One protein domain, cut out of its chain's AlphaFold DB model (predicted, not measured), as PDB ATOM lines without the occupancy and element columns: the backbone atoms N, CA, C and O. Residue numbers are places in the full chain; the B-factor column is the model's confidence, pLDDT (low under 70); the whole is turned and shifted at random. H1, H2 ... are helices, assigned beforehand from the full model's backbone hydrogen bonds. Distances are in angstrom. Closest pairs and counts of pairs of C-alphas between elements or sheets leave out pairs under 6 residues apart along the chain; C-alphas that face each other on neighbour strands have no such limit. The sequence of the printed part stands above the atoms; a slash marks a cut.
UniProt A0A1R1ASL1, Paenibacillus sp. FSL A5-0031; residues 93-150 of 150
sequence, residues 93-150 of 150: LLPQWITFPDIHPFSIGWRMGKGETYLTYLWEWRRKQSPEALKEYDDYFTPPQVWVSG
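AT A GLANCE: This is residues 93 to 150 of the 150 residues of a protein of Paenibacillus sp. FSL A5-0031 (UniProt A0A1R1ASL1). The long helix H2 makes one side of a loose frame; H3 turns off at a steep tilt beyond its last residue, and the chain then folds back past the short helix H1 to the short helix H4. H1 lies between H2 and H4, and the long unnamed stretch of residues 100 to 113 runs from H1 to the first residue of H2. The printed part has 58 residues with four named helices, in the order H1, H2, H3, H4, and no named strand; its class is all helix, with 33 residues in the helices. By its radius of gyration of the C-alphas, 11.8 A, the whole is compact, and its C-alphas span 32 by 24 by 17 A along the three main axes.

HOW THE PARTS SIT: H1, residues 96 to 99, and H2, residues 114 to 128, only just touch, with 3 pairs of C-alphas within 8 A. The closest C-alphas of the two are those of Gln 96 and Leu 119, 7.3 A apart, and H2 touches H1 with residues 115 to 119 alone. H3, residues 131 to 140, is close to H2 but not clearly touching; their closest C-alphas, those of Arg 126 and Leu 134, are 7.1 A apart. The lines of H2 and H3 stand at a steep tilt of 46 degrees, and the two run opposite ways. H4, residues 145 to 148, is close to H1 but not clearly touching, with the C-alphas of Trp 97 and Trp 147 the closest at 8.0 A. H1 and H3 are apart, as are H2 and H4, and H3 and H4. In H2 and H3 every pair of O i and N i+4 is within hydrogen-bond range. H1 and H4 are too short for such a pair; the one pair of O i and N i+3 is within range in H4 but not in H1.

IN THESE COORDINATES: The printed part begins at Leu 93, and H1 begins at C-alpha 96, (30.457, 140.465, 130.234). H1 measures 5.1 A from first to last C-alpha. H2 is the longest helix, with 15 residues and 21.7 A from C-alpha 114, at (35.831, 141.029, 120.856), to C-alpha 128. H3 has 10 residues and measures 14.1 A. H4 measures 5.1 A and ends at C-alpha 148, (24.244, 130.615, 136.048).

THE WHOLE: The two C-alphas farthest apart are those of Ile 108 and Glu 132, at 31.8 A. The printed part has no cut and ends at residue 150, the chain's last residue. The link from H1 to H2, 14 residues, is long; those from H2 to H3 and from H3 to H4 are tight. The mean pLDDT of the printed part is 87.7, and residues 149 to 150 are under 70.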
ATOM      1  N   LEU A  93      35.528 147.906 134.574       85.56
ATOM      2  CA  LEU A  93      34.949 147.024 133.570       85.56
ATOM      3  C   LEU A  93      33.613 146.490 134.060       85.56
ATOM      4  O   LEU A  93      33.511 145.977 135.168       85.56
ATOM      5  N   LEU A  94      32.598 146.602 133.207       88.88
ATOM      6  CA  LEU A  94      31.302 145.979 133.437       88.88
ATOM      7  C   LEU A  94      31.390 144.447 133.299       88.88
ATOM      8  O   LEU A  94      32.311 143.897 132.694       88.88
ATOM      9  N   PRO A  95      30.414 143.704 133.825       90.94
ATOM     10  CA  PRO A  95      30.355 142.280 133.572       90.94
ATOM     11  C   PRO A  95      30.049 141.994 132.107       90.94
ATOM     12  O   PRO A  95      29.316 142.722 131.433       90.94
ATOM     13  N   GLN A  96      30.549 140.861 131.631       90.12
ATOM     14  CA  GLN A  96      30.457 140.465 130.234       90.12
ATOM     15  C   GLN A  96      29.011 140.369 129.705       90.12
ATOM     16  O   GLN A  96      28.777 140.677 128.538       90.12
ATOM     17  N   TRP A  97      28.031 140.036 130.553       88.81
ATOM     18  CA  TRP A  97      26.608 139.980 130.178       88.81
ATOM     19  C   TRP A  97      25.932 141.346 130.052       88.81
ATOM     20  O   TRP A  97      24.898 141.443 129.399       88.81
ATOM     21  N   ILE A  98      26.496 142.388 130.665       87.81
ATOM     22  CA  ILE A  98      26.033 143.770 130.487       87.81
ATOM     23  C   ILE A  98      26.680 144.368 129.244       87.81
ATOM     24  O   ILE A  98      26.010 145.015 128.448       87.81
ATOM     25  N   THR A  99      27.977 144.125 129.059       84.75
ATOM     26  CA  THR A  99      28.736 144.682 127.934       84.75
ATOM     27  C   THR A  99      28.346 144.053 126.597       84.75
ATOM     28  O   THR A  99      28.340 144.728 125.569       84.75
ATOM     29  N   PHE A 100      28.005 142.763 126.589       87.94
ATOM     30  CA  PHE A 100      27.613 142.039 125.380       87.94
ATOM     31  C   PHE A 100      26.301 141.274 125.596       87.94
ATOM     32  O   PHE A 100      26.314 140.040 125.626       87.94
ATOM     33  N   PRO A 101      25.162 141.982 125.708       86.50
ATOM     34  CA  PRO A 101      23.869 141.350 125.977       86.50
ATOM     35  C   PRO A 101      23.447 140.384 124.857       86.50
ATOM     36  O   PRO A 101      22.764 139.396 125.115       86.50
ATOM     37  N   ASP A 102      23.918 140.621 123.629       86.94
ATOM     38  CA  ASP A 102      23.593 139.802 122.457       86.94
ATOM     39  C   ASP A 102      24.465 138.539 122.316       86.94
ATOM     40  O   ASP A 102      24.197 137.690 121.463       86.94
ATOM     41  N   ILE A 103      25.543 138.397 123.104       88.62
ATOM     42  CA  ILE A 103      26.432 137.230 123.027       88.62
ATOM     43  C   ILE A 103      26.041 136.222 124.106       88.62
ATOM     44  O   ILE A 103      26.302 136.409 125.292       88.62
ATOM     45  N   HIS A 104      25.479 135.095 123.673       90.69
ATOM     46  CA  HIS A 104      25.134 133.988 124.564       90.69
ATOM     47  C   HIS A 104      26.358 133.482 125.368       90.69
ATOM     48  O   HIS A 104      27.436 133.367 124.776       90.69
ATOM     49  N   PRO A 105      26.229 133.107 126.662       91.50
ATOM     50  CA  PRO A 105      27.353 132.682 127.515       91.50
ATOM     51  C   PRO A 105      28.236 131.565 126.930       91.50
ATOM     52  O   PRO A 105      29.447 131.560 127.113       91.50
ATOM     53  N   PHE A 106      27.642 130.633 126.178       90.50
ATOM     54  CA  PHE A 106      28.356 129.517 125.529       90.50
ATOM     55  C   PHE A 106      28.715 129.767 124.055       90.50
ATOM     56  O   PHE A 106      29.118 128.848 123.343       90.50
ATOM     57  N   SER A 107      28.545 130.995 123.567       92.50
ATOM     58  CA  SER A 107      28.892 131.357 122.193       92.50
ATOM     59  C   SER A 107      30.402 131.307 121.962       92.50
ATOM     60  O   SER A 107      31.199 131.695 122.818       92.50
ATOM     61  N   ILE A 108      30.805 130.927 120.744       90.44
ATOM     62  CA  ILE A 108      32.204 131.007 120.302       90.44
ATOM     63  C   ILE A 108      32.749 132.448 120.332       90.44
ATOM     64  O   ILE A 108      33.959 132.640 120.389       90.44
ATOM     65  N   GLY A 109      31.871 133.458 120.367       85.56
ATOM     66  CA  GLY A 109      32.247 134.869 120.509       85.56
ATOM     67  C   GLY A 109      33.038 135.200 121.784       85.56
ATOM     68  O   GLY A 109      33.702 136.230 121.816       85.56
ATOM     69  N   TRP A 110      33.017 134.332 122.803       91.88
ATOM     70  CA  TRP A 110      33.858 134.461 124.006       91.88
ATOM     71  C   TRP A 110      35.257 133.868 123.861       91.88
ATOM     72  O   TRP A 110      36.129 134.144 124.673       91.88
ATOM     73  N   ARG A 111      35.465 133.038 122.839       86.81
ATOM     74  CA  ARG A 111      36.737 132.362 122.558       86.81
ATOM     75  C   ARG A 111      37.453 132.945 121.346       86.81
ATOM     76  O   ARG A 111      38.498 132.432 120.978       86.81
ATOM     77  N   MET A 112      36.842 133.930 120.689       81.94
ATOM     78  CA  MET A 112      37.404 134.601 119.526       81.94
ATOM     79  C   MET A 112      36.955 136.061 119.466       81.94
ATOM     80  O   MET A 112      35.782 136.386 119.677       81.94
ATOM     81  N   GLY A 113      37.866 136.943 119.064       77.81
ATOM     82  CA  GLY A 113      37.544 138.329 118.735       77.81
ATOM     83  C   GLY A 113      37.164 139.158 119.964       77.81
ATOM     84  O   GLY A 113      37.817 139.092 120.997       77.81
ATOM     85  N   LYS A 114      36.117 139.987 119.852       75.69
ATOM     86  CA  LYS A 114      35.831 141.029 120.856       75.69
ATOM     87  C   LYS A 114      35.505 140.492 122.257       75.69
ATOM     88  O   LYS A 114      35.857 141.152 123.227       75.69
ATOM     89  N   GLY A 115      34.850 139.332 122.363       84.44
ATOM     90  CA  GLY A 115      34.500 138.747 123.660       84.44
ATOM     91  C   GLY A 115      35.712 138.140 124.362       84.44
ATOM     92  O   GLY A 115      35.887 138.363 125.552       84.44
ATOM     93  N   GLU A 116      36.589 137.460 123.621       84.25
ATOM     94  CA  GLU A 116      37.856 136.927 124.145       84.25
ATOM     95  C   GLU A 116      38.743 138.047 124.694       84.25
ATOM     96  O   GLU A 116      39.130 138.024 125.860       84.25
ATOM     97  N   THR A 117      38.988 139.075 123.878       78.44
ATOM     98  CA  THR A 117      39.760 140.254 124.282       78.44
ATOM     99  C   THR A 117      39.183 140.897 125.545       78.44
ATOM    100  O   THR A 117      39.921 141.228 126.469       78.44
ATOM    101  N   TYR A 118      37.858 141.049 125.612       83.94
ATOM    102  CA  TYR A 118      37.204 141.632 126.777       83.94
ATOM    103  C   TYR A 118      37.369 140.790 128.041       83.94
ATOM    104  O   TYR A 118      37.652 141.342 129.102       83.94
ATOM    105  N   LEU A 119      37.215 139.465 127.940       86.94
ATOM    106  CA  LEU A 119      37.403 138.566 129.077       86.94
ATOM    107  C   LEU A 119      38.834 138.620 129.609       86.94
ATOM    108  O   LEU A 119      39.011 138.595 130.824       86.94
ATOM    109  N   THR A 120      39.832 138.761 128.735       84.75
ATOM    110  CA  THR A 120      41.225 138.970 129.149       84.75
ATOM    111  C   THR A 120      41.364 140.230 130.004       84.75
ATOM    112  O   THR A 120      41.891 140.159 131.114       84.75
ATOM    113  N   TYR A 121      40.831 141.370 129.551       82.75
ATOM    114  CA  TYR A 121      40.881 142.613 130.330       82.75
ATOM    115  C   TYR A 121      40.089 142.527 131.633       82.75
ATOM    116  O   TYR A 121      40.585 142.944 132.679       82.75
ATOM    117  N   LEU A 122      38.881 141.961 131.586       87.38
ATOM    118  CA  LEU A 122      38.033 141.793 132.763       87.38
ATOM    119  C   LEU A 122      38.721 140.918 133.807       87.38
ATOM    120  O   LEU A 122      38.691 141.234 134.995       87.38
ATOM    121  N   TRP A 123      39.374 139.842 133.376       88.00
ATOM    122  CA  TRP A 123      40.099 138.959 134.273       88.00
ATOM    123  C   TRP A 123      41.286 139.661 134.936       88.00
ATOM    124  O   TRP A 123      41.403 139.613 136.161       88.00
ATOM    125  N   GLU A 124      42.118 140.365 134.168       86.81
ATOM    126  CA  GLU A 124      43.248 141.128 134.713       86.81
ATOM    127  C   GLU A 124      42.794 142.244 135.663       86.81
ATOM    128  O   GLU A 124      43.359 142.411 136.744       86.81
ATOM    129  N   TRP A 125      41.725 142.967 135.320       89.31
ATOM    130  CA  TRP A 125      41.147 143.988 136.192       89.31
ATOM    131  C   TRP A 125      40.636 143.390 137.505       89.31
ATOM    132  O   TRP A 125      40.983 143.899 138.572       89.31
ATOM    133  N   ARG A 126      39.887 142.273 137.456       91.81
ATOM    134  CA  ARG A 126      39.378 141.586 138.658       91.81
ATOM    135  C   ARG A 126      40.512 141.108 139.565       91.81
ATOM    136  O   ARG A 126      40.372 141.172 140.780       91.81
ATOM    137  N   ARG A 127      41.649 140.676 139.005       91.31
ATOM    138  CA  ARG A 127      42.837 140.261 139.781       91.31
ATOM    139  C   ARG A 127      43.486 141.406 140.563       91.31
ATOM    140  O   ARG A 127      44.152 141.134 141.559       91.31
ATOM    141  N   LYS A 128      43.316 142.655 140.118       90.31
ATOM    142  CA  LYS A 128      43.838 143.855 140.795       90.31
ATOM    143  C   LYS A 128      42.924 144.349 141.934       90.31
ATOM    144  O   LYS A 128      43.366 145.181 142.721       90.31
ATOM    145  N   GLN A 129      41.681 143.866 142.031       91.62
ATOM    146  CA  GLN A 129      40.701 144.335 143.019       91.62
ATOM    147  C   GLN A 129      40.843 143.639 144.379       91.62
ATOM    148  O   GLN A 129      41.287 142.491 144.465       91.62
ATOM    149  N   SER A 130      40.425 144.319 145.452       94.94
ATOM    150  CA  SER A 130      40.336 143.697 146.778       94.94
ATOM    151  C   SER A 130      39.162 142.708 146.857       94.94
ATOM    152  O   SER A 130      38.197 142.830 146.093       94.94
ATOM    153  N   PRO A 131      39.192 141.740 147.795       94.94
ATOM    154  CA  PRO A 131      38.071 140.825 148.012       94.94
ATOM    155  C   PRO A 131      36.746 141.543 148.305       94.94
ATOM    156  O   PRO A 131      35.696 141.110 147.838       94.94
ATOM    157  N   GLU A 132      36.789 142.657 149.038       94.62
ATOM    158  CA  GLU A 132      35.613 143.461 149.384       94.62
ATOM    159  C   GLU A 132      35.031 144.156 148.150       94.62
ATOM    160  O   GLU A 132      33.822 144.108 147.941       94.62
ATOM    161  N   ALA A 133      35.891 144.734 147.305       91.06
ATOM    162  CA  ALA A 133      35.474 145.384 146.066       91.06
ATOM    163  C   ALA A 133      34.889 144.375 145.066       91.06
ATOM    164  O   ALA A 133      33.879 144.657 144.427       91.06
ATOM    165  N   LEU A 134      35.477 143.176 144.957       92.94
ATOM    166  CA  LEU A 134      34.923 142.099 144.129       92.94
ATOM    167  C   LEU A 134      33.570 141.617 144.645       92.94
ATOM    168  O   LEU A 134      32.678 141.361 143.843       92.94
ATOM    169  N   LYS A 135      33.408 141.519 145.969       94.06
ATOM    170  CA  LYS A 135      32.128 141.157 146.578       94.06
ATOM    171  C   LYS A 135      31.061 142.209 146.279       94.06
ATOM    172  O   LYS A 135      29.981 141.841 145.842       94.06
ATOM    173  N   GLU A 136      31.358 143.493 146.474       93.88
ATOM    174  CA  GLU A 136      30.428 144.582 146.140       93.88
ATOM    175  C   GLU A 136      30.068 144.579 144.649       93.88
ATOM    176  O   GLU A 136      28.898 144.698 144.291       93.88
ATOM    177  N   TYR A 137      31.059 144.367 143.783       92.19
ATOM    178  CA  TYR A 137      30.866 144.244 142.344       92.19
ATOM    179  C   TYR A 137      29.941 143.074 141.973       92.19
ATOM    180  O   TYR A 137      28.995 143.264 141.212       92.19
ATOM    181  N   ASP A 138      30.188 141.872 142.503       92.38
ATOM    182  CA  ASP A 138      29.380 140.682 142.205       92.38
ATOM    183  C   ASP A 138      27.972 140.767 142.831       92.38
ATOM    184  O   ASP A 138      27.003 140.300 142.227       92.38
ATOM    185  N   ASP A 139      27.842 141.405 144.001       92.75
ATOM    186  CA  ASP A 139      26.553 141.676 144.650       92.75
ATOM    187  C   ASP A 139      25.725 142.674 143.814       92.75
ATOM    188  O   ASP A 139      24.530 142.467 143.598       92.75
ATOM    189  N   TYR A 140      26.354 143.740 143.306       92.81
ATOM    190  CA  TYR A 140      25.692 144.763 142.489       92.81
ATOM    191  C   TYR A 140      25.317 144.243 141.096       92.81
ATOM    192  O   TYR A 140      24.227 144.512 140.586       92.81
ATOM    193  N   PHE A 141      26.207 143.474 140.472       92.19
ATOM    194  CA  PHE A 141      26.000 142.910 139.149       92.19
ATOM    195  C   PHE A 141      25.698 141.415 139.233       92.19
ATOM    196  O   PHE A 141      26.530 140.574 138.908       92.19
ATOM    197  N   THR A 142      24.477 141.059 139.619       91.88
ATOM    198  CA  THR A 142      24.084 139.646 139.639       91.88
ATOM    199  C   THR A 142      23.946 139.095 138.206       91.88
ATOM    200  O   THR A 142      23.245 139.699 137.384       91.88
ATOM    201  N   PRO A 143      24.575 137.952 137.870       90.62
ATOM    202  CA  PRO A 143      24.446 137.349 136.549       90.62
ATOM    203  C   PRO A 143      23.002 136.892 136.270       90.62
ATOM    204  O   PRO A 143      22.364 136.290 137.138       90.62
ATOM    205  N   PRO A 144      22.470 137.114 135.051       91.38
ATOM    206  CA  PRO A 144      21.167 136.587 134.651       91.38
ATOM    207  C   PRO A 144      21.137 135.056 134.695       91.38
ATOM    208  O   PRO A 144      22.157 134.408 134.482       91.38
ATOM    209  N   GLN A 145      19.958 134.452 134.860       88.81
ATOM    210  CA  GLN A 145      19.817 132.995 135.018       88.81
ATOM    211  C   GLN A 145      20.502 132.169 133.909       88.81
ATOM    212  O   GLN A 145      21.085 131.123 134.196       88.81
ATOM    213  N   VAL A 146      20.489 132.654 132.663       88.75
ATOM    214  CA  VAL A 146      21.165 132.015 131.514       88.75
ATOM    215  C   VAL A 146      22.687 131.891 131.691       88.75
ATOM    216  O   VAL A 146      23.298 131.004 131.108       88.75
ATOM    217  N   TRP A 147      23.299 132.744 132.515       86.06
ATOM    218  CA  TRP A 147      24.728 132.725 132.845       86.06
ATOM    219  C   TRP A 147      25.072 131.820 134.031       86.06
ATOM    220  O   TRP A 147      26.237 131.481 134.213       86.06
ATOM    221  N   VAL A 148      24.077 131.434 134.832       84.75
ATOM    222  CA  VAL A 148      24.244 130.615 136.048       84.75
ATOM    223  C   VAL A 148      23.826 129.157 135.811       84.75
ATOM    224  O   VAL A 148      24.239 128.261 136.539       84.75
ATOM    225  N   SER A 149      23.012 128.910 134.784       66.69
ATOM    226  CA  SER A 149      22.447 127.595 134.467       66.69
ATOM    227  C   SER A 149      23.287 126.906 133.386       66.69
ATOM    228  O   SER A 149      22.981 127.019 132.198       66.69
ATOM    229  N   GLY A 150      24.369 126.243 133.796       55.53
ATOM    230  CA  GLY A 150      25.295 125.503 132.930       55.53
ATOM    231  C   GLY A 150      25.663 124.155 133.517       55.53
ATOM    232  O   GLY A 150      25.891 124.111 134.745       55.53
TER     233      GLY A 150